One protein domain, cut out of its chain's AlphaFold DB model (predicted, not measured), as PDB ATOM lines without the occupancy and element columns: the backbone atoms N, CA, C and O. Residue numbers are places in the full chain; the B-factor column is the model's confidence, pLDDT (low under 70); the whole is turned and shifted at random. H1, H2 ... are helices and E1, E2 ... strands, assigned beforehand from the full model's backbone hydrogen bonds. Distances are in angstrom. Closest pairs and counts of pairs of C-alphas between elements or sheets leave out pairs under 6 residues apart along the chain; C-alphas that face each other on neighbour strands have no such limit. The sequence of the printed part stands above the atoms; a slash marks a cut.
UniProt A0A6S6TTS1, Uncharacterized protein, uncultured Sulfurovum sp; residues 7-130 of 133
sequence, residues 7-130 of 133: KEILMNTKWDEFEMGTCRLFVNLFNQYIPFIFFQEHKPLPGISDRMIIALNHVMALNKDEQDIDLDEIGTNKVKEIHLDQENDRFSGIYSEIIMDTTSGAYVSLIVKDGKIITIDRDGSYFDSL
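AT A GLANCE: This is residues 7 to 130 of the 133 residues of an uncharacterized protein of uncultured Sulfurovum sp (UniProt A0A6S6TTS1). A strongly twisted sheet of six strands forms a wall, and the longest helix, H2, packs over one face of it. The short helix H1 sits by the edge strand E1, and the small helices H3 and H4 only graze the sheet. The printed part has 124 residues, with four named helices and six named strands in the order H1 E1 E2 H2 H3 E3 H4 E4 E5 E6; the class is mixed, helices and strands. The sheet runs E1 E2 E3 E4 E5 E6 and is mixed, with E2 and E3 parallel and the other neighbours antiparallel. The whole is compact, with a radius of gyration of the C-alphas of 14.1 A and spans of 43 by 30 by 28 A.

HOW THE PARTS SIT: H1, residues 7 to 12, is on the sheet; its closest C-alphas to E1, residues 21 to 27, are those of Asn 12 and Cys 23, 5.7 A apart. Residues 14 to 15 pair antiparallel with residues 21 to 22 of E1. E1 forms a hairpin with E2, residues 32 to 39, where N 23 and O 36 are 2.9 A apart. H2, residues 50 to 61, is on the sheet; its closest C-alphas to E4, residues 95 to 101, are those of Ala 55 and Ser 96, 5.9 A apart. H1 and H2 make two layers with the sheet, helices on one face. H3, residues 71 to 74, only grazes the sheet. E2, H2, H3 and E3, residues 79 to 85, form a strand-helix-strand unit, two parallel neighbour strands with helices between, and its crossover is left-handed; N 37 and O 82 are 2.8 A apart. H4, residues 86 to 90, only grazes the sheet and only just touches H2, through residues 51 to 52 of H2 alone, with 3 pairs of C-alphas within 8 A, the closest those of Arg 51 and Asp 89 at 6.6 A. E3 and E4 have N 83 and O 97 at 2.8 A. E4, E5, residues 107 to 113, and E6, residues 116 to 121, form a meander, each strand the antiparallel neighbour of the one before; N 98 and O 110 are 2.9 A apart, N 111 and O 119 3.0 A. Every O i to N i+4 pair is within hydrogen-bond range in H1 and H2; H4 has 0 of 1, with 2 of 2 O i to N i+3 pairs, and H3 is too short for an i+4 pair.

IN THESE COORDINATES: H1 begins at C-alpha 7 (-14.294, -19.805, -32.173). E2 is 21.5 A long, E4 20.1 A, E5 19.3 A and H2 16.5 A. E6 ends at C-alpha 121 (-31.433, 6.092, -39.561).

THE WHOLE: The C-alphas farthest apart, of Pro 44 and Glu 73, are 42.9 A apart. The printed part has no cut and no long link. The mean pLDDT of the printed part is 90.7; residues 42 to 45 are under 70.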
ATOM      1  N   LYS A   7     -15.734 -19.698 -32.464       90.31
ATOM      2  CA  LYS A   7     -14.294 -19.805 -32.173       90.31
ATOM      3  C   LYS A   7     -13.452 -18.890 -33.063       90.31
ATOM      4  O   LYS A   7     -12.509 -18.281 -32.575       90.31
ATOM      5  N   GLU A   8     -13.790 -18.800 -34.347       91.06
ATOM      6  CA  GLU A   8     -13.091 -17.933 -35.297       91.06
ATOM      7  C   GLU A   8     -13.287 -16.462 -34.940       91.06
ATOM      8  O   GLU A   8     -12.309 -15.722 -34.891       91.06
ATOM      9  N   ILE A   9     -14.520 -16.059 -34.621       92.38
ATOM     10  CA  ILE A   9     -14.821 -14.689 -34.188       92.38
ATOM     11  C   ILE A   9     -14.014 -14.363 -32.928       92.38
ATOM     12  O   ILE A   9     -13.204 -13.444 -32.948       92.38
ATOM     13  N   LEU A  10     -14.132 -15.177 -31.873       90.50
ATOM     14  CA  LEU A  10     -13.446 -14.941 -30.597       90.50
ATOM     15  C   LEU A  10     -11.918 -14.865 -30.726       90.50
ATOM     16  O   LEU A  10     -11.296 -14.054 -30.053       90.50
ATOM     17  N   MET A  11     -11.302 -15.688 -31.584       90.31
ATOM     18  CA  MET A  11      -9.850 -15.653 -31.807       90.31
ATOM     19  C   MET A  11      -9.380 -14.386 -32.532       90.31
ATOM     20  O   MET A  11      -8.220 -14.003 -32.386       90.31
ATOM     21  N   ASN A  12     -10.252 -13.761 -33.326       91.81
ATOM     22  CA  ASN A  12      -9.948 -12.542 -34.074       91.81
ATOM     23  C   ASN A  12     -10.450 -11.269 -33.375       91.81
ATOM     24  O   ASN A  12     -10.096 -10.169 -33.801       91.81
ATOM     25  N   THR A  13     -11.258 -11.402 -32.321       94.81
ATOM     26  CA  THR A  13     -11.734 -10.281 -31.511       94.81
ATOM     27  C   THR A  13     -10.645  -9.816 -30.551       94.81
ATOM     28  O   THR A  13     -10.117 -10.588 -29.751       94.81
ATOM     29  N   LYS A  14     -10.325  -8.524 -30.612       94.56
ATOM     30  CA  LYS A  14      -9.493  -7.834 -29.625       94.56
ATOM     31  C   LYS A  14     -10.395  -7.102 -28.647       94.56
ATOM     32  O   LYS A  14     -11.257  -6.354 -29.088       94.56
ATOM     33  N   TRP A  15     -10.174  -7.311 -27.359       92.12
ATOM     34  CA  TRP A  15     -10.900  -6.623 -26.295       92.12
ATOM     35  C   TRP A  15     -10.088  -5.428 -25.805       92.12
ATOM     36  O   TRP A  15      -8.867  -5.542 -25.665       92.12
ATOM     37  N   ASP A  16     -10.750  -4.298 -25.583       90.00
ATOM     38  CA  ASP A  16     -10.135  -3.104 -25.007       90.00
ATOM     39  C   ASP A  16     -10.360  -2.994 -23.487       90.00
ATOM     40  O   ASP A  16     -10.861  -3.917 -22.840       90.00
ATOM     41  N   GLU A  17      -9.926  -1.877 -22.898       87.62
ATOM     42  CA  GLU A  17     -10.048  -1.609 -21.457       87.62
ATOM     43  C   GLU A  17     -11.493  -1.379 -20.988       87.62
ATOM     44  O   GLU A  17     -11.773  -1.515 -19.797       87.62
ATOM     45  N   PHE A  18     -12.403  -1.078 -21.919       85.94
ATOM     46  CA  PHE A  18     -13.841  -0.948 -21.682       85.94
ATOM     47  C   PHE A  18     -14.578  -2.264 -21.939       85.94
ATOM     48  O   PHE A  18     -15.804  -2.306 -21.924       85.94
ATOM     49  N   GLU A  19     -13.821  -3.344 -22.154       85.94
ATOM     50  CA  GLU A  19     -14.326  -4.664 -22.487       85.94
ATOM     51  C   GLU A  19     -15.195  -4.671 -23.761       85.94
ATOM     52  O   GLU A  19     -16.085  -5.510 -23.902       85.94
ATOM     53  N   MET A  20     -14.917  -3.771 -24.712       90.81
ATOM     54  CA  MET A  20     -15.526  -3.775 -26.041       90.81
ATOM     55  C   MET A  20     -14.712  -4.653 -26.985       90.81
ATOM     56  O   MET A  20     -13.482  -4.560 -27.077       90.81
ATOM     57  N   GLY A  21     -15.399  -5.541 -27.699       94.38
ATOM     58  CA  GLY A  21     -14.763  -6.460 -28.633       94.38
ATOM     59  C   GLY A  21     -14.664  -5.835 -30.017       94.38
ATOM     60  O   GLY A  21     -15.665  -5.396 -30.558       94.38
ATOM     61  N   THR A  22     -13.494  -5.844 -30.647       96.75
ATOM     62  CA  THR A  22     -13.334  -5.426 -32.048       96.75
ATOM     63  C   THR A  22     -12.831  -6.574 -32.912       96.75
ATOM     64  O   THR A  22     -11.740  -7.100 -32.678       96.75
ATOM     65  N   CYS A  23     -13.576  -6.919 -33.963       95.94
ATOM     66  CA  CYS A  23     -13.164  -7.876 -34.992       95.94
ATOM     67  C   CYS A  23     -13.216  -7.213 -36.374       95.94
ATOM     68  O   CYS A  23     -14.279  -6.810 -36.836       95.94
ATOM     69  N   ARG A  24     -12.072  -7.070 -37.055       96.75
ATOM     70  CA  ARG A  24     -12.025  -6.446 -38.389       96.75
ATOM     71  C   ARG A  24     -12.170  -7.501 -39.480       96.75
ATOM     72  O   ARG A  24     -11.327  -8.388 -39.590       96.75
ATOM     73  N   LEU A  25     -13.193  -7.358 -40.319       95.88
ATOM     74  CA  LEU A  25     -13.567  -8.341 -41.338       95.88
ATOM     75  C   LEU A  25     -13.846  -7.667 -42.676       95.88
ATOM     76  O   LEU A  25     -14.248  -6.508 -42.719       95.88
ATOM     77  N   PHE A  26     -13.633  -8.393 -43.768       95.00
ATOM     78  CA  PHE A  26     -13.951  -7.904 -45.106       95.00
ATOM     79  C   PHE A  26     -15.428  -8.137 -45.430       95.00
ATOM     80  O   PHE A  26     -15.858  -9.287 -45.516       95.00
ATOM     81  N   VAL A  27     -16.189  -7.062 -45.634       94.94
ATOM     82  CA  VAL A  27     -17.614  -7.120 -45.985       94.94
ATOM     83  C   VAL A  27     -17.771  -6.874 -47.480       94.94
ATOM     84  O   VAL A  27     -17.455  -5.793 -47.979       94.94
ATOM     85  N   ASN A  28     -18.279  -7.881 -48.195       93.19
ATOM     86  CA  ASN A  28     -18.381  -7.862 -49.656       93.19
ATOM     87  C   ASN A  28     -19.279  -6.736 -50.176       93.19
ATOM     88  O   ASN A  28     -18.904  -6.094 -51.152       93.19
ATOM     89  N   LEU A  29     -20.416  -6.477 -49.516       92.94
ATOM     90  CA  LEU A  29     -21.367  -5.440 -49.931       92.94
ATOM     91  C   LEU A  29     -20.697  -4.065 -50.088       92.94
ATOM     92  O   LEU A  29     -20.985  -3.340 -51.035       92.94
ATOM     93  N   PHE A  30     -19.767  -3.734 -49.187       93.56
ATOM     94  CA  PHE A  30     -19.059  -2.452 -49.175       93.56
ATOM     95  C   PHE A  30     -17.648  -2.529 -49.769       93.56
ATOM     96  O   PHE A  30     -16.976  -1.508 -49.885       93.56
ATOM     97  N   ASN A  31     -17.182  -3.730 -50.140       93.88
ATOM     98  CA  ASN A  31     -15.825  -3.981 -50.630       93.88
ATOM     99  C   ASN A  31     -14.739  -3.409 -49.687       93.88
ATOM    100  O   ASN A  31     -13.770  -2.782 -50.124       93.88
ATOM    101  N   GLN A  32     -14.916  -3.592 -48.374       95.31
ATOM    102  CA  GLN A  32     -14.113  -2.924 -47.347       95.31
ATOM    103  C   GLN A  32     -13.828  -3.841 -46.146       95.31
ATOM    104  O   GLN A  32     -14.681  -4.619 -45.727       95.31
ATOM    105  N   TYR A  33     -12.637  -3.708 -45.544       96.62
ATOM    106  CA  TYR A  33     -12.376  -4.212 -44.190       96.62
ATOM    107  C   TYR A  33     -12.967  -3.265 -43.144       96.62
ATOM    108  O   TYR A  33     -12.484  -2.143 -42.978       96.62
ATOM    109  N   ILE A  34     -13.978  -3.732 -42.420       97.56
ATOM    110  CA  ILE A  34     -14.768  -2.936 -41.483       97.56
ATOM    111  C   ILE A  34     -14.608  -3.522 -40.074       97.56
ATOM    112  O   ILE A  34     -14.614  -4.748 -39.917       97.56
ATOM    113  N   PRO A  35     -14.383  -2.690 -39.043       97.81
ATOM    114  CA  PRO A  35     -14.424  -3.148 -37.662       97.81
ATOM    115  C   PRO A  35     -15.870  -3.439 -37.237       97.81
ATOM    116  O   PRO A  35     -16.735  -2.572 -37.310       97.81
ATOM    117  N   PHE A  36     -16.107  -4.663 -36.777       98.06
ATOM    118  CA  PHE A  36     -17.291  -5.039 -36.015       98.06
ATOM    119  C   PHE A  36     -17.000  -4.806 -34.537       98.06
ATOM    120  O   PHE A  36     -16.021  -5.354 -34.020       98.06
ATOM    121  N   ILE A  37     -17.830  -3.995 -33.896       97.56
ATOM    122  CA  ILE A  37     -17.748  -3.622 -32.490       97.56
ATOM    123  C   ILE A  37     -18.830  -4.393 -31.739       97.56
ATOM    124  O   ILE A  37     -20.011  -4.267 -32.048       97.56
ATOM    125  N   PHE A  38     -18.414  -5.219 -30.786       96.00
ATOM    126  CA  PHE A  38     -19.282  -5.975 -29.897       96.00
ATOM    127  C   PHE A  38     -19.419  -5.207 -28.585       96.00
ATOM    128  O   PHE A  38     -18.441  -5.102 -27.834       96.00
ATOM    129  N   PHE A  39     -20.618  -4.695 -28.326       93.62
ATOM    130  CA  PHE A  39     -20.992  -4.112 -27.044       93.62
ATOM    131  C   PHE A  39     -21.624  -5.204 -26.189       93.62
ATOM    132  O   PHE A  39     -22.476  -5.961 -26.654       93.62
ATOM    133  N   GLN A  40     -21.161  -5.324 -24.952       86.75
ATOM    134  CA  GLN A  40     -21.676  -6.294 -23.993       86.75
ATOM    135  C   GLN A  40     -22.207  -5.574 -22.761       86.75
ATOM    136  O   GLN A  40     -21.643  -4.568 -22.332       86.75
ATOM    137  N   GLU A  41     -23.257  -6.123 -22.160       76.94
ATOM    138  CA  GLU A  41     -23.860  -5.501 -20.986       76.94
ATOM    139  C   GLU A  41     -23.122  -5.883 -19.694       76.94
ATOM    140  O   GLU A  41     -22.945  -5.025 -18.825       76.94
ATOM    141  N   HIS A  42     -22.650  -7.137 -19.524       68.75
ATOM    142  CA  HIS A  42     -22.254  -7.638 -18.194       68.75
ATOM    143  C   HIS A  42     -21.145  -8.719 -18.101       68.75
ATOM    144  O   HIS A  42     -20.958  -9.579 -18.956       68.75
ATOM    145  N   LYS A  43     -20.497  -8.692 -16.922       60.59
ATOM    146  CA  LYS A  43     -19.445  -9.553 -16.321       60.59
ATOM    147  C   LYS A  43     -19.891 -11.014 -16.069       60.59
ATOM    148  O   LYS A  43     -21.092 -11.253 -15.966       60.59
ATOM    149  N   PRO A  44     -18.986 -12.011 -15.867       57.75
ATOM    150  CA  PRO A  44     -17.613 -11.918 -15.332       57.75
ATOM    151  C   PRO A  44     -16.477 -11.797 -16.350       57.75
ATOM    152  O   PRO A  44     -15.362 -11.485 -15.939       57.75
ATOM    153  N   LEU A  45     -16.722 -12.059 -17.633       64.56
ATOM    154  CA  LEU A  45     -15.715 -11.953 -18.688       64.56
ATOM    155  C   LEU A  45     -16.370 -11.448 -19.973       64.56
ATOM    156  O   LEU A  45     -17.493 -11.874 -20.250       64.56
ATOM    157  N   PRO A  46     -15.652 -10.643 -20.775       71.06
ATOM    158  CA  PRO A  46     -16.131 -10.208 -22.071       71.06
ATOM    159  C   PRO A  46     -16.583 -11.380 -22.941       71.06
ATOM    160  O   PRO A  46     -15.840 -12.347 -23.155       71.06
ATOM    161  N   GLY A  47     -17.821 -11.298 -23.420       83.88
ATOM    162  CA  GLY A  47     -18.482 -12.364 -24.158       83.88
ATOM    163  C   GLY A  47     -19.155 -11.871 -25.430       83.88
ATOM    164  O   GLY A  47     -19.538 -10.715 -25.552       83.88
ATOM    165  N   ILE A  48     -19.318 -12.785 -26.387       91.69
ATOM    166  CA  ILE A  48     -20.138 -12.552 -27.579       91.69
ATOM    167  C   ILE A  48     -21.362 -13.472 -27.484       91.69
ATOM    168  O   ILE A  48     -21.205 -14.702 -27.412       91.69
ATOM    169  N   SER A  49     -22.566 -12.896 -27.443       93.50
ATOM    170  CA  SER A  49     -23.836 -13.627 -27.425       93.50
ATOM    171  C   SER A  49     -24.055 -14.391 -28.736       93.50
ATOM    172  O   SER A  49     -23.446 -14.097 -29.768       93.50
ATOM    173  N   ASP A  50     -24.911 -15.417 -28.709       94.38
ATOM    174  CA  ASP A  50     -25.268 -16.150 -29.934       94.38
ATOM    175  C   ASP A  50     -25.933 -15.230 -30.965       94.38
ATOM    176  O   ASP A  50     -25.655 -15.331 -32.160       94.38
ATOM    177  N   ARG A  51     -26.762 -14.291 -30.505       96.06
ATOM    178  CA  ARG A  51     -27.474 -13.341 -31.361       96.06
ATOM    179  C   ARG A  51     -26.527 -12.344 -32.021       96.06
ATOM    180  O   ARG A  51     -26.654 -12.137 -33.222       96.06
ATOM    181  N   MET A  52     -25.498 -11.859 -31.321       96.12
ATOM    182  CA  MET A  52     -24.434 -11.059 -31.943       96.12
ATOM    183  C   MET A  52     -23.660 -11.833 -33.023       96.12
ATOM    184  O   MET A  52     -23.308 -11.274 -34.060       96.12
ATOM    185  N   ILE A  53     -23.415 -13.136 -32.833       96.06
ATOM    186  CA  ILE A  53     -22.779 -13.978 -33.864       96.06
ATOM    187  C   ILE A  53     -23.690 -14.128 -35.087       96.06
ATOM    188  O   ILE A  53     -23.211 -14.109 -36.224       96.06
ATOM    189  N   ILE A  54     -24.995 -14.291 -34.875       96.94
ATOM    190  CA  ILE A  54     -25.973 -14.366 -35.964       96.94
ATOM    191  C   ILE A  54     -26.034 -13.021 -36.698       96.94
ATOM    192  O   ILE A  54     -25.924 -13.007 -37.920       96.94
ATOM    193  N   ALA A  55     -26.105 -11.904 -35.970       97.88
ATOM    194  CA  ALA A  55     -26.110 -10.549 -36.517       97.88
ATOM    195  C   ALA A  55     -24.865 -10.269 -37.372       97.88
ATOM    196  O   ALA A  55     -24.973  -9.813 -38.510       97.88
ATOM    197  N   LEU A  56     -23.681 -10.652 -36.886       97.62
ATOM    198  CA  LEU A  56     -22.453 -10.587 -37.673       97.62
ATOM    199  C   LEU A  56     -22.598 -11.352 -38.992       97.62
ATOM    200  O   LEU A  56     -22.270 -10.837 -40.059       97.62
ATOM    201  N   ASN A  57     -23.070 -12.599 -38.927       97.25
ATOM    202  CA  ASN A  57     -23.208 -13.435 -40.116       97.25
ATOM    203  C   ASN A  57     -24.268 -12.893 -41.085       97.25
ATOM    204  O   ASN A  57     -24.067 -12.999 -42.290       97.25
ATOM    205  N   HIS A  58     -25.338 -12.276 -40.579       97.19
ATOM    206  CA  HIS A  58     -26.332 -11.555 -41.373       97.19
ATOM    207  C   HIS A  58     -25.697 -10.405 -42.155       97.19
ATOM    208  O   HIS A  58     -25.888 -10.316 -43.362       97.19
ATOM    209  N   VAL A  59     -24.872  -9.577 -41.514       96.94
ATOM    210  CA  VAL A  59     -24.146  -8.498 -42.204       96.94
ATOM    211  C   VAL A  59     -23.183  -9.050 -43.254       96.94
ATOM    212  O   VAL A  59     -23.139  -8.565 -44.382       96.94
ATOM    213  N   MET A  60     -22.428 -10.097 -42.912       96.31
ATOM    214  CA  MET A  60     -21.503 -10.760 -43.842       96.31
ATOM    215  C   MET A  60     -22.221 -11.417 -45.034       96.31
ATOM    216  O   MET A  60     -21.580 -11.708 -46.049       96.31
ATOM    217  N   ALA A  61     -23.524 -11.670 -44.900       95.69
ATOM    218  CA  ALA A  61     -24.387 -12.255 -45.913       95.69
ATOM    219  C   ALA A  61     -25.021 -11.241 -46.863       95.69
ATOM    220  O   ALA A  61     -25.511 -11.655 -47.911       95.69
ATOM    221  N   LEU A  62     -25.029  -9.951 -46.513       94.69
ATOM    222  CA  LEU A  62     -25.761  -8.947 -47.274       94.69
ATOM    223  C   LEU A  62     -25.310  -8.905 -48.741       94.69
ATOM    224  O   LEU A  62     -24.118  -8.819 -49.051       94.69
ATOM    225  N   ASN A  63     -26.296  -8.901 -49.633       90.88
ATOM    226  CA  ASN A  63     -26.133  -8.727 -51.070       90.88
ATOM    227  C   ASN A  63     -26.987  -7.545 -51.551       90.88
ATOM    228  O   ASN A  63     -28.146  -7.448 -51.149       90.88
ATOM    229  N   LYS A  64     -26.435  -6.691 -52.431       87.56
ATOM    230  CA  LYS A  64     -27.128  -5.524 -53.011       87.56
ATOM    231  C   LYS A  64     -28.412  -5.943 -53.735       87.56
ATOM    232  O   LYS A  64     -29.414  -5.259 -53.592       87.56
ATOM    233  N   ASP A  65     -28.406  -7.087 -54.423       89.06
ATOM    234  CA  ASP A  65     -29.569  -7.569 -55.191       89.06
ATOM    235  C   ASP A  65     -30.764  -7.992 -54.314       89.06
ATOM    236  O   ASP A  65     -31.869  -8.173 -54.818       89.06
ATOM    237  N   GLU A  66     -30.543  -8.189 -53.012       88.25
ATOM    238  CA  GLU A  66     -31.556  -8.653 -52.056       88.25
ATOM    239  C   GLU A  66     -32.043  -7.539 -51.117       88.25
ATOM    240  O   GLU A  66     -32.876  -7.802 -50.245       88.25
ATOM    241  N   GLN A  67     -31.514  -6.316 -51.259       87.44
ATOM    242  CA  GLN A  67     -31.923  -5.170 -50.449       87.44
ATOM    243  C   GLN A  67     -32.946  -4.317 -51.194       87.44
ATOM    244  O   GLN A  67     -32.749  -3.957 -52.350       87.44
ATOM    245  N   ASP A  68     -33.997  -3.923 -50.480       86.75
ATOM    246  CA  ASP A  68     -35.029  -3.017 -50.995       86.75
ATOM    247  C   ASP A  68     -34.629  -1.530 -50.868       86.75
ATOM    248  O   ASP A  68     -35.371  -0.643 -51.284       86.75
ATOM    249  N   ILE A  69     -33.463  -1.244 -50.275       85.25
ATOM    250  CA  ILE A  69     -32.952   0.108 -50.025       85.25
ATOM    251  C   ILE A  69     -31.873   0.456 -51.049       85.25
ATOM    252  O   ILE A  69     -30.900  -0.282 -51.221       85.25
ATOM    253  N   ASP A  70     -32.015   1.625 -51.672       84.62
ATOM    254  CA  ASP A  70     -31.000   2.170 -52.563       84.62
ATOM    255  C   ASP A  70     -29.857   2.809 -51.757       84.62
ATOM    256  O   ASP A  70     -29.944   3.932 -51.262       84.62
ATOM    257  N   LEU A  71     -28.755   2.068 -51.621       83.94
ATOM    258  CA  LEU A  71     -27.547   2.543 -50.941       83.94
ATOM    259  C   LEU A  71     -26.908   3.753 -51.637       83.94
ATOM    260  O   LEU A  71     -26.149   4.486 -51.001       83.94
ATOM    261  N   ASP A  72     -27.212   3.986 -52.916       82.94
ATOM    262  CA  ASP A  72     -26.669   5.121 -53.655       82.94
ATOM    263  C   ASP A  72     -27.282   6.452 -53.143       82.94
ATOM    264  O   ASP A  72     -26.622   7.494 -53.207       82.94
ATOM    265  N   GLU A  73     -28.462   6.423 -52.493       81.69
ATOM    266  CA  GLU A  73     -29.080   7.584 -51.818       81.69
ATOM    267  C   GLU A  73     -28.278   8.100 -50.614       81.69
ATOM    268  O   GLU A  73     -28.412   9.262 -50.218       81.69
ATOM    269  N   ILE A  74     -27.438   7.256 -50.013       83.12
ATOM    270  CA  ILE A  74     -26.591   7.634 -48.872       83.12
ATOM    271  C   ILE A  74     -25.453   8.556 -49.352       83.12
ATOM    272  O   ILE A  74     -24.895   9.335 -48.577       83.12
ATOM    273  N   GLY A  75     -25.105   8.501 -50.644       78.88
ATOM    274  CA  GLY A  75     -24.050   9.321 -51.244       78.88
ATOM    275  C   GLY A  75     -22.630   8.919 -50.826       78.88
ATOM    276  O   GLY A  75     -21.687   9.689 -51.010       78.88
ATOM    277  N   THR A  76     -22.469   7.732 -50.238       81.12
ATOM    278  CA  THR A  76     -21.199   7.187 -49.746       81.12
ATOM    279  C   THR A  76     -21.296   5.670 -49.613       81.12
ATOM    280  O   THR A  76     -22.340   5.128 -49.268       81.12
ATOM    281  N   ASN A  77     -20.186   4.976 -49.845       82.62
ATOM    282  CA  ASN A  77     -20.030   3.554 -49.537       82.62
ATOM    283  C   ASN A  77     -19.017   3.316 -48.406       82.62
ATOM    284  O   ASN A  77     -18.653   2.174 -48.132       82.62
ATOM    285  N   LYS A  78     -18.531   4.390 -47.773       90.50
ATOM    286  CA  LYS A  78     -17.503   4.313 -46.743       90.50
ATOM    287  C   LYS A  78     -18.148   4.002 -45.399       90.50
ATOM    288  O   LYS A  78     -18.726   4.877 -44.751       90.50
ATOM    289  N   VAL A  79     -18.004   2.756 -44.971       95.19
ATOM    290  CA  VAL A  79     -18.451   2.318 -43.649       95.19
ATOM    291  C   VAL A  79     -17.352   2.603 -42.635       95.19
ATOM    292  O   VAL A  79     -16.180   2.302 -42.867       95.19
ATOM    293  N   LYS A  80     -17.714   3.182 -41.498       95.38
ATOM    294  CA  LYS A  80     -16.790   3.417 -40.393       95.38
ATOM    295  C   LYS A  80     -16.632   2.153 -39.557       95.38
ATOM    296  O   LYS A  80     -15.512   1.679 -39.368       95.38
ATOM    297  N   GLU A  81     -17.754   1.604 -39.107       97.25
ATOM    298  CA  GLU A  81     -17.831   0.471 -38.189       97.25
ATOM    299  C   GLU A  81     -19.232  -0.144 -38.187       97.25
ATOM    300  O   GLU A  81     -20.171   0.429 -38.740       97.25
ATOM    301  N   ILE A  82     -19.352  -1.333 -37.603       98.19
ATOM    302  CA  ILE A  82     -20.614  -2.066 -37.482       98.19
ATOM    303  C   ILE A  82     -20.804  -2.424 -36.021       98.19
ATOM    304  O   ILE A  82     -19.941  -3.074 -35.436       98.19
ATOM    305  N   HIS A  83     -21.907  -1.988 -35.435       97.88
ATOM    306  CA  HIS A  83     -22.228  -2.200 -34.034       97.88
ATOM    307  C   HIS A  83     -23.114  -3.433 -33.879       97.88
ATOM    308  O   HIS A  83     -24.114  -3.617 -34.580       97.88
ATOM    309  N   LEU A  84     -22.699  -4.295 -32.959       97.19
ATOM    310  CA  LEU A  84     -23.406  -5.480 -32.506       97.19
ATOM    311  C   LEU A  84     -23.594  -5.309 -31.004       97.19
ATOM    312  O   LEU A  84     -22.650  -5.514 -30.242       97.19
ATOM    313  N   ASP A  85     -24.783  -4.872 -30.609       94.94
ATOM    314  CA  ASP A  85     -25.086  -4.580 -29.212       94.94
ATOM    315  C   ASP A  85     -25.849  -5.730 -28.564       94.94
ATOM    316  O   ASP A  85     -26.874  -6.175 -29.086       94.94
ATOM    317  N   GLN A  86     -25.345  -6.216 -27.432       93.75
ATOM    318  CA  GLN A  86     -26.034  -7.207 -26.625       93.75
ATOM    319  C   GLN A  86     -27.355  -6.674 -26.056       93.75
ATOM    320  O   GLN A  86     -28.279  -7.471 -25.908       93.75
ATOM    321  N   GLU A  87     -27.489  -5.369 -25.792       92.12
ATOM    322  CA  GLU A  87     -28.754  -4.764 -25.339       92.12
ATOM    323  C   GLU A  87     -29.888  -5.050 -26.342       92.12
ATOM    324  O   GLU A  87     -31.035  -5.293 -25.962       92.12
ATOM    325  N   ASN A  88     -29.562  -5.159 -27.636       93.81
ATOM    326  CA  ASN A  88     -30.533  -5.469 -28.686       93.81
ATOM    327  C   ASN A  88     -31.046  -6.920 -28.658       93.81
ATOM    328  O   ASN A  88     -31.988  -7.252 -29.385       93.81
ATOM    329  N   ASP A  89     -30.483  -7.794 -27.816       93.06
ATOM    330  CA  ASP A  89     -30.963  -9.169 -27.648       93.06
ATOM    331  C   ASP A  89     -32.368  -9.223 -27.019       93.06
ATOM    332  O   ASP A  89     -33.053 -10.240 -27.177       93.06
ATOM    333  N   ARG A  90     -32.814  -8.128 -26.380       92.50
ATOM    334  CA  ARG A  90     -34.164  -7.950 -25.812       92.50
ATOM    335  C   ARG A  90     -35.265  -7.741 -26.855       92.50
ATOM    336  O   ARG A  90     -36.440  -7.892 -26.543       92.50
ATOM    337  N   PHE A  91     -34.903  -7.361 -28.082       93.94
ATOM    338  CA  PHE A  91     -35.874  -7.042 -29.126       93.94
ATOM    339  C   PHE A  91     -36.256  -8.263 -29.968       93.94
ATOM    340  O   PHE A  91     -35.503  -9.237 -30.116       93.94
ATOM    341  N   SER A  92     -37.415  -8.167 -30.618       93.12
ATOM    342  CA  SER A  92     -37.849  -9.157 -31.598       93.12
ATOM    343  C   SER A  92     -37.022  -9.087 -32.882       93.12
ATOM    344  O   SER A  92     -37.153  -8.145 -33.667       93.12
ATOM    345  N   GLY A  93     -36.222 -10.122 -33.141       94.50
ATOM    346  CA  GLY A  93     -35.349 -10.235 -34.317       94.50
ATOM    347  C   GLY A  93     -33.895  -9.844 -34.057       94.50
ATOM    348  O   GLY A  93     -33.531  -9.337 -32.998       94.50
ATOM    349  N   ILE A  94     -33.023 -10.144 -35.011       97.06
ATOM    350  CA  ILE A  94     -31.574 -10.016 -34.852       97.06
ATOM    351  C   ILE A  94     -31.086  -8.727 -35.496       97.06
ATOM    352  O   ILE A  94     -31.136  -8.600 -36.722       97.06
ATOM    353  N   TYR A  95     -30.579  -7.812 -34.673       97.69
ATOM    354  CA  TYR A  95     -30.204  -6.469 -35.096       97.69
ATOM    355  C   TYR A  95     -28.692  -6.262 -35.192       97.69
ATOM    356  O   TYR A  95     -27.910  -6.827 -34.428       97.69
ATOM    357  N   SER A  96     -28.299  -5.401 -36.124       97.94
ATOM    358  CA  SER A  96     -26.982  -4.767 -36.172       97.94
ATOM    359  C   SER A  96     -27.096  -3.393 -36.813       97.94
ATOM    360  O   SER A  96     -27.973  -3.174 -37.651       97.94
ATOM    361  N   GLU A  97     -26.174  -2.503 -36.481       97.88
ATOM    362  CA  GLU A  97     -26.134  -1.146 -37.014       97.88
ATOM    363  C   GLU A  97     -24.850  -0.930 -37.819       97.88
ATOM    364  O   GLU A  97     -23.751  -1.204 -37.347       97.88
ATOM    365  N   ILE A  98     -24.975  -0.463 -39.060       97.19
ATOM    366  CA  ILE A  98     -23.840  -0.155 -39.935       97.19
ATOM    367  C   ILE A  98     -23.676   1.360 -39.977       97.19
ATOM    368  O   ILE A  98     -24.501   2.050 -40.571       97.19
ATOM    369  N   ILE A  99     -22.592   1.871 -39.400       95.81
ATOM    370  CA  ILE A  99     -22.334   3.309 -39.305       95.81
ATOM    371  C   ILE A  99     -21.507   3.764 -40.501       95.81
ATOM    372  O   ILE A  99     -20.407   3.262 -40.751       95.81
ATOM    373  N   MET A 100     -22.013   4.751 -41.233       93.56
ATOM    374  CA  MET A 100     -21.423   5.264 -42.468       93.56
ATOM    375  C   MET A 100     -21.016   6.734 -42.341       93.56
ATOM    376  O   MET A 100     -21.730   7.548 -41.752       93.56
ATOM    377  N   ASP A 101     -19.870   7.079 -42.938       87.81
ATOM    378  CA  ASP A 101     -19.417   8.466 -43.079       87.81
ATOM    379  C   ASP A 101     -20.112   9.107 -44.282       87.81
ATOM    380  O   ASP A 101     -19.915   8.651 -45.414       87.81
ATOM    381  N   THR A 102     -20.827  10.215 -44.084       80.38
ATOM    382  CA  THR A 102     -21.327  11.026 -45.204       80.38
ATOM    383  C   THR A 102     -20.334  12.111 -45.619       80.38
ATOM    384  O   THR A 102     -19.460  12.531 -44.858       80.38
ATOM    385  N   THR A 103     -20.489  12.618 -46.842       74.12
ATOM    386  CA  THR A 103     -19.665  13.715 -47.379       74.12
ATOM    387  C   THR A 103     -19.823  15.030 -46.608       74.12
ATOM    388  O   THR A 103     -18.929  15.872 -46.669       74.12
ATOM    389  N   SER A 104     -20.917  15.206 -45.857       75.88
ATOM    390  CA  SER A 104     -21.161  16.378 -45.008       75.88
ATOM    391  C   SER A 104     -20.521  16.274 -43.618       75.88
ATOM    392  O   SER A 104     -20.573  17.237 -42.854       75.88
ATOM    393  N   GLY A 105     -19.922  15.126 -43.276       73.81
ATOM    394  CA  GLY A 105     -19.400  14.839 -41.937       73.81
ATOM    395  C   GLY A 105     -20.467  14.407 -40.925       73.81
ATOM    396  O   GLY A 105     -20.125  14.143 -39.774       73.81
ATOM    397  N   ALA A 106     -21.737  14.312 -41.335       81.06
ATOM    398  CA  ALA A 106     -22.777  13.652 -40.552       81.06
ATOM    399  C   ALA A 106     -22.615  12.124 -40.622       81.06
ATOM    400  O   ALA A 106     -22.096  11.593 -41.611       81.06
ATOM    401  N   TYR A 107     -23.092  11.423 -39.598       84.44
ATOM    402  CA  TYR A 107     -23.184   9.966 -39.613       84.44
ATOM    403  C   TYR A 107     -24.574   9.536 -40.061       84.44
ATOM    404  O   TYR A 107     -25.564  10.209 -39.781       84.44
ATOM    405  N   VAL A 108     -24.619   8.422 -40.780       91.94
ATOM    406  CA  VAL A 108     -25.857   7.732 -41.132       91.94
ATOM    407  C   VAL A 108     -25.701   6.278 -40.735       91.94
ATOM    408  O   VAL A 108     -24.653   5.680 -40.980       91.94
ATOM    409  N   SER A 109     -26.751   5.725 -40.152       94.31
ATOM    410  CA  SER A 109     -26.809   4.348 -39.705       94.31
ATOM    411  C   SER A 109     -27.745   3.544 -40.596       94.31
ATOM    412  O   SER A 109     -28.876   3.942 -40.867       94.31
ATOM    413  N   LEU A 110     -27.287   2.388 -41.065       95.44
ATOM    414  CA  LEU A 110     -28.166   1.397 -41.678       95.44
ATOM    415  C   LEU A 110     -28.543   0.375 -40.627       95.44
ATOM    416  O   LEU A 110     -27.672  -0.299 -40.072       95.44
ATOM    417  N   ILE A 111     -29.840   0.239 -40.389       96.69
ATOM    418  CA  ILE A 111     -30.338  -0.755 -39.453       96.69
ATOM    419  C   ILE A 111     -30.587  -2.041 -40.217       96.69
ATOM    420  O   ILE A 111     -31.398  -2.090 -41.145       96.69
ATOM    421  N   VAL A 112     -29.889  -3.092 -39.807       97.25
ATOM    422  CA  VAL A 112     -30.074  -4.437 -40.334       97.25
ATOM    423  C   VAL A 112     -30.879  -5.235 -39.327       97.25
ATOM    424  O   VAL A 112     -30.511  -5.302 -38.157       97.25
ATOM    425  N   LYS A 113     -31.945  -5.877 -39.799       97.06
ATOM    426  CA  LYS A 113     -32.743  -6.836 -39.043       97.06
ATOM    427  C   LYS A 113     -32.848  -8.128 -39.837       97.06
ATOM    428  O   LYS A 113     -33.245  -8.110 -40.999       97.06
ATOM    429  N   ASP A 114     -32.482  -9.245 -39.214       96.75
ATOM    430  CA  ASP A 114     -32.646 -10.588 -39.786       96.75
ATOM    431  C   ASP A 114     -32.052 -10.735 -41.206       96.75
ATOM    432  O   ASP A 114     -32.628 -11.373 -42.085       96.75
ATOM    433  N   GLY A 115     -30.890 -10.111 -41.447       95.12
ATOM    434  CA  GLY A 115     -30.192 -10.186 -42.736       95.12
ATOM    435  C   GLY A 115     -30.708  -9.233 -43.810       95.12
ATOM    436  O   GLY A 115     -30.290  -9.349 -44.959       95.12
ATOM    437  N   LYS A 116     -31.581  -8.285 -43.460       95.75
ATOM    438  CA  LYS A 116     -32.060  -7.242 -44.370       95.75
ATOM    439  C   LYS A 116     -31.826  -5.862 -43.796       95.75
ATOM    440  O   LYS A 116     -32.058  -5.641 -42.610       95.75
ATOM    441  N   ILE A 117     -31.415  -4.925 -44.638       95.69
ATOM    442  CA  ILE A 117     -31.421  -3.511 -44.276       95.69
ATOM    443  C   ILE A 117     -32.881  -3.056 -44.289       95.69
ATOM    444  O   ILE A 117     -33.555  -3.163 -45.311       95.69
ATOM    445  N   ILE A 118     -33.380  -2.596 -43.144       95.06
ATOM    446  CA  ILE A 118     -34.796  -2.244 -42.970       95.06
ATOM    447  C   ILE A 118     -35.041  -0.739 -42.940       95.06
ATOM    448  O   ILE A 118     -36.157  -0.305 -43.213       95.06
ATOM    449  N   THR A 119     -34.027   0.062 -42.607       93.81
ATOM    450  CA  THR A 119     -34.132   1.521 -42.647       93.81
ATOM    451  C   THR A 119     -32.760   2.195 -42.685       93.81
ATOM    452  O   THR A 119     -31.739   1.590 -42.343       93.81
ATOM    453  N   ILE A 120     -32.771   3.466 -43.090       93.50
ATOM    454  CA  ILE A 120     -31.659   4.409 -42.989       93.50
ATOM    455  C   ILE A 120     -31.989   5.378 -41.852       93.50
ATOM    456  O   ILE A 120     -32.819   6.276 -42.020       93.50
ATOM    457  N   ASP A 121     -31.333   5.206 -40.713       92.19
ATOM    458  CA  ASP A 121     -31.433   6.092 -39.561       92.19
ATOM    459  C   ASP A 121     -30.422   7.247 -39.695       92.19
ATOM    460  O   ASP A 121     -29.234   7.046 -39.945       92.19
ATOM    461  N   ARG A 122     -30.912   8.484 -39.590       90.12
ATOM    462  CA  ARG A 122     -30.108   9.708 -39.746       90.12
ATOM    463  C   ARG A 122     -29.994  10.517 -38.458       90.12
ATOM    464  O   ARG A 122     -29.233  11.481 -38.441       90.12
ATOM    465  N   ASP A 123     -30.755  10.168 -37.426       87.44
ATOM    466  CA  ASP A 123     -30.768  10.879 -36.145       87.44
ATOM    467  C   ASP A 123     -30.418   9.983 -34.948       87.44
ATOM    468  O   ASP A 123     -30.207  10.506 -33.855       87.44
ATOM    469  N   GLY A 124     -30.265   8.674 -35.172       86.69
ATOM    470  CA  GLY A 124     -29.860   7.697 -34.164       86.69
ATOM    471  C   GLY A 124     -31.002   7.254 -33.253       86.69
ATOM    472  O   GLY A 124     -30.744   6.635 -32.226       86.69
ATOM    473  N   SER A 125     -32.253   7.593 -33.583       89.38
ATOM    474  CA  SER A 125     -33.414   7.331 -32.726       89.38
ATOM    475  C   SER A 125     -34.103   5.990 -32.992       89.38
ATOM    476  O   SER A 125     -35.098   5.674 -32.335       89.38
ATOM    477  N   TYR A 126     -33.619   5.177 -33.943       91.50
ATOM    478  CA  TYR A 126     -34.329   3.957 -34.327       91.50
ATOM    479  C   TYR A 126     -34.521   2.997 -33.148       91.50
ATOM    480  O   TYR A 126     -35.645   2.556 -32.905       91.50
ATOM    481  N   PHE A 127     -33.457   2.691 -32.403       89.62
ATOM    482  CA  PHE A 127     -33.537   1.747 -31.286       89.62
ATOM    483  C   PHE A 127     -34.375   2.286 -30.118       89.62
ATOM    484  O   PHE A 127     -35.102   1.506 -29.506       89.62
ATOM    485  N   ASP A 128     -34.389   3.604 -29.892       88.12
ATOM    486  CA  ASP A 128     -35.246   4.254 -28.887       88.12
ATOM    487  C   ASP A 128     -36.747   4.123 -29.209       88.12
ATOM    488  O   ASP A 128     -37.599   4.241 -28.329       88.12
ATOM    489  N   SER A 129     -37.086   3.898 -30.483       87.81
ATOM    490  CA  SER A 129     -38.469   3.744 -30.949       87.81
ATOM    491  C   SER A 129     -39.002   2.307 -30.865       87.81
ATOM    492  O   SER A 129     -40.200   2.082 -31.079       87.81
ATOM    493  N   LEU A 130     -38.134   1.327 -30.590       88.94
ATOM    494  CA  LEU A 130     -38.518  -0.078 -30.498       88.94
ATOM    495  C   LEU A 130     -39.189  -0.383 -29.158       88.94
ATOM    496  O   LEU A 130     -38.807   0.134 -28.112       88.94
TER     497      LEU A 130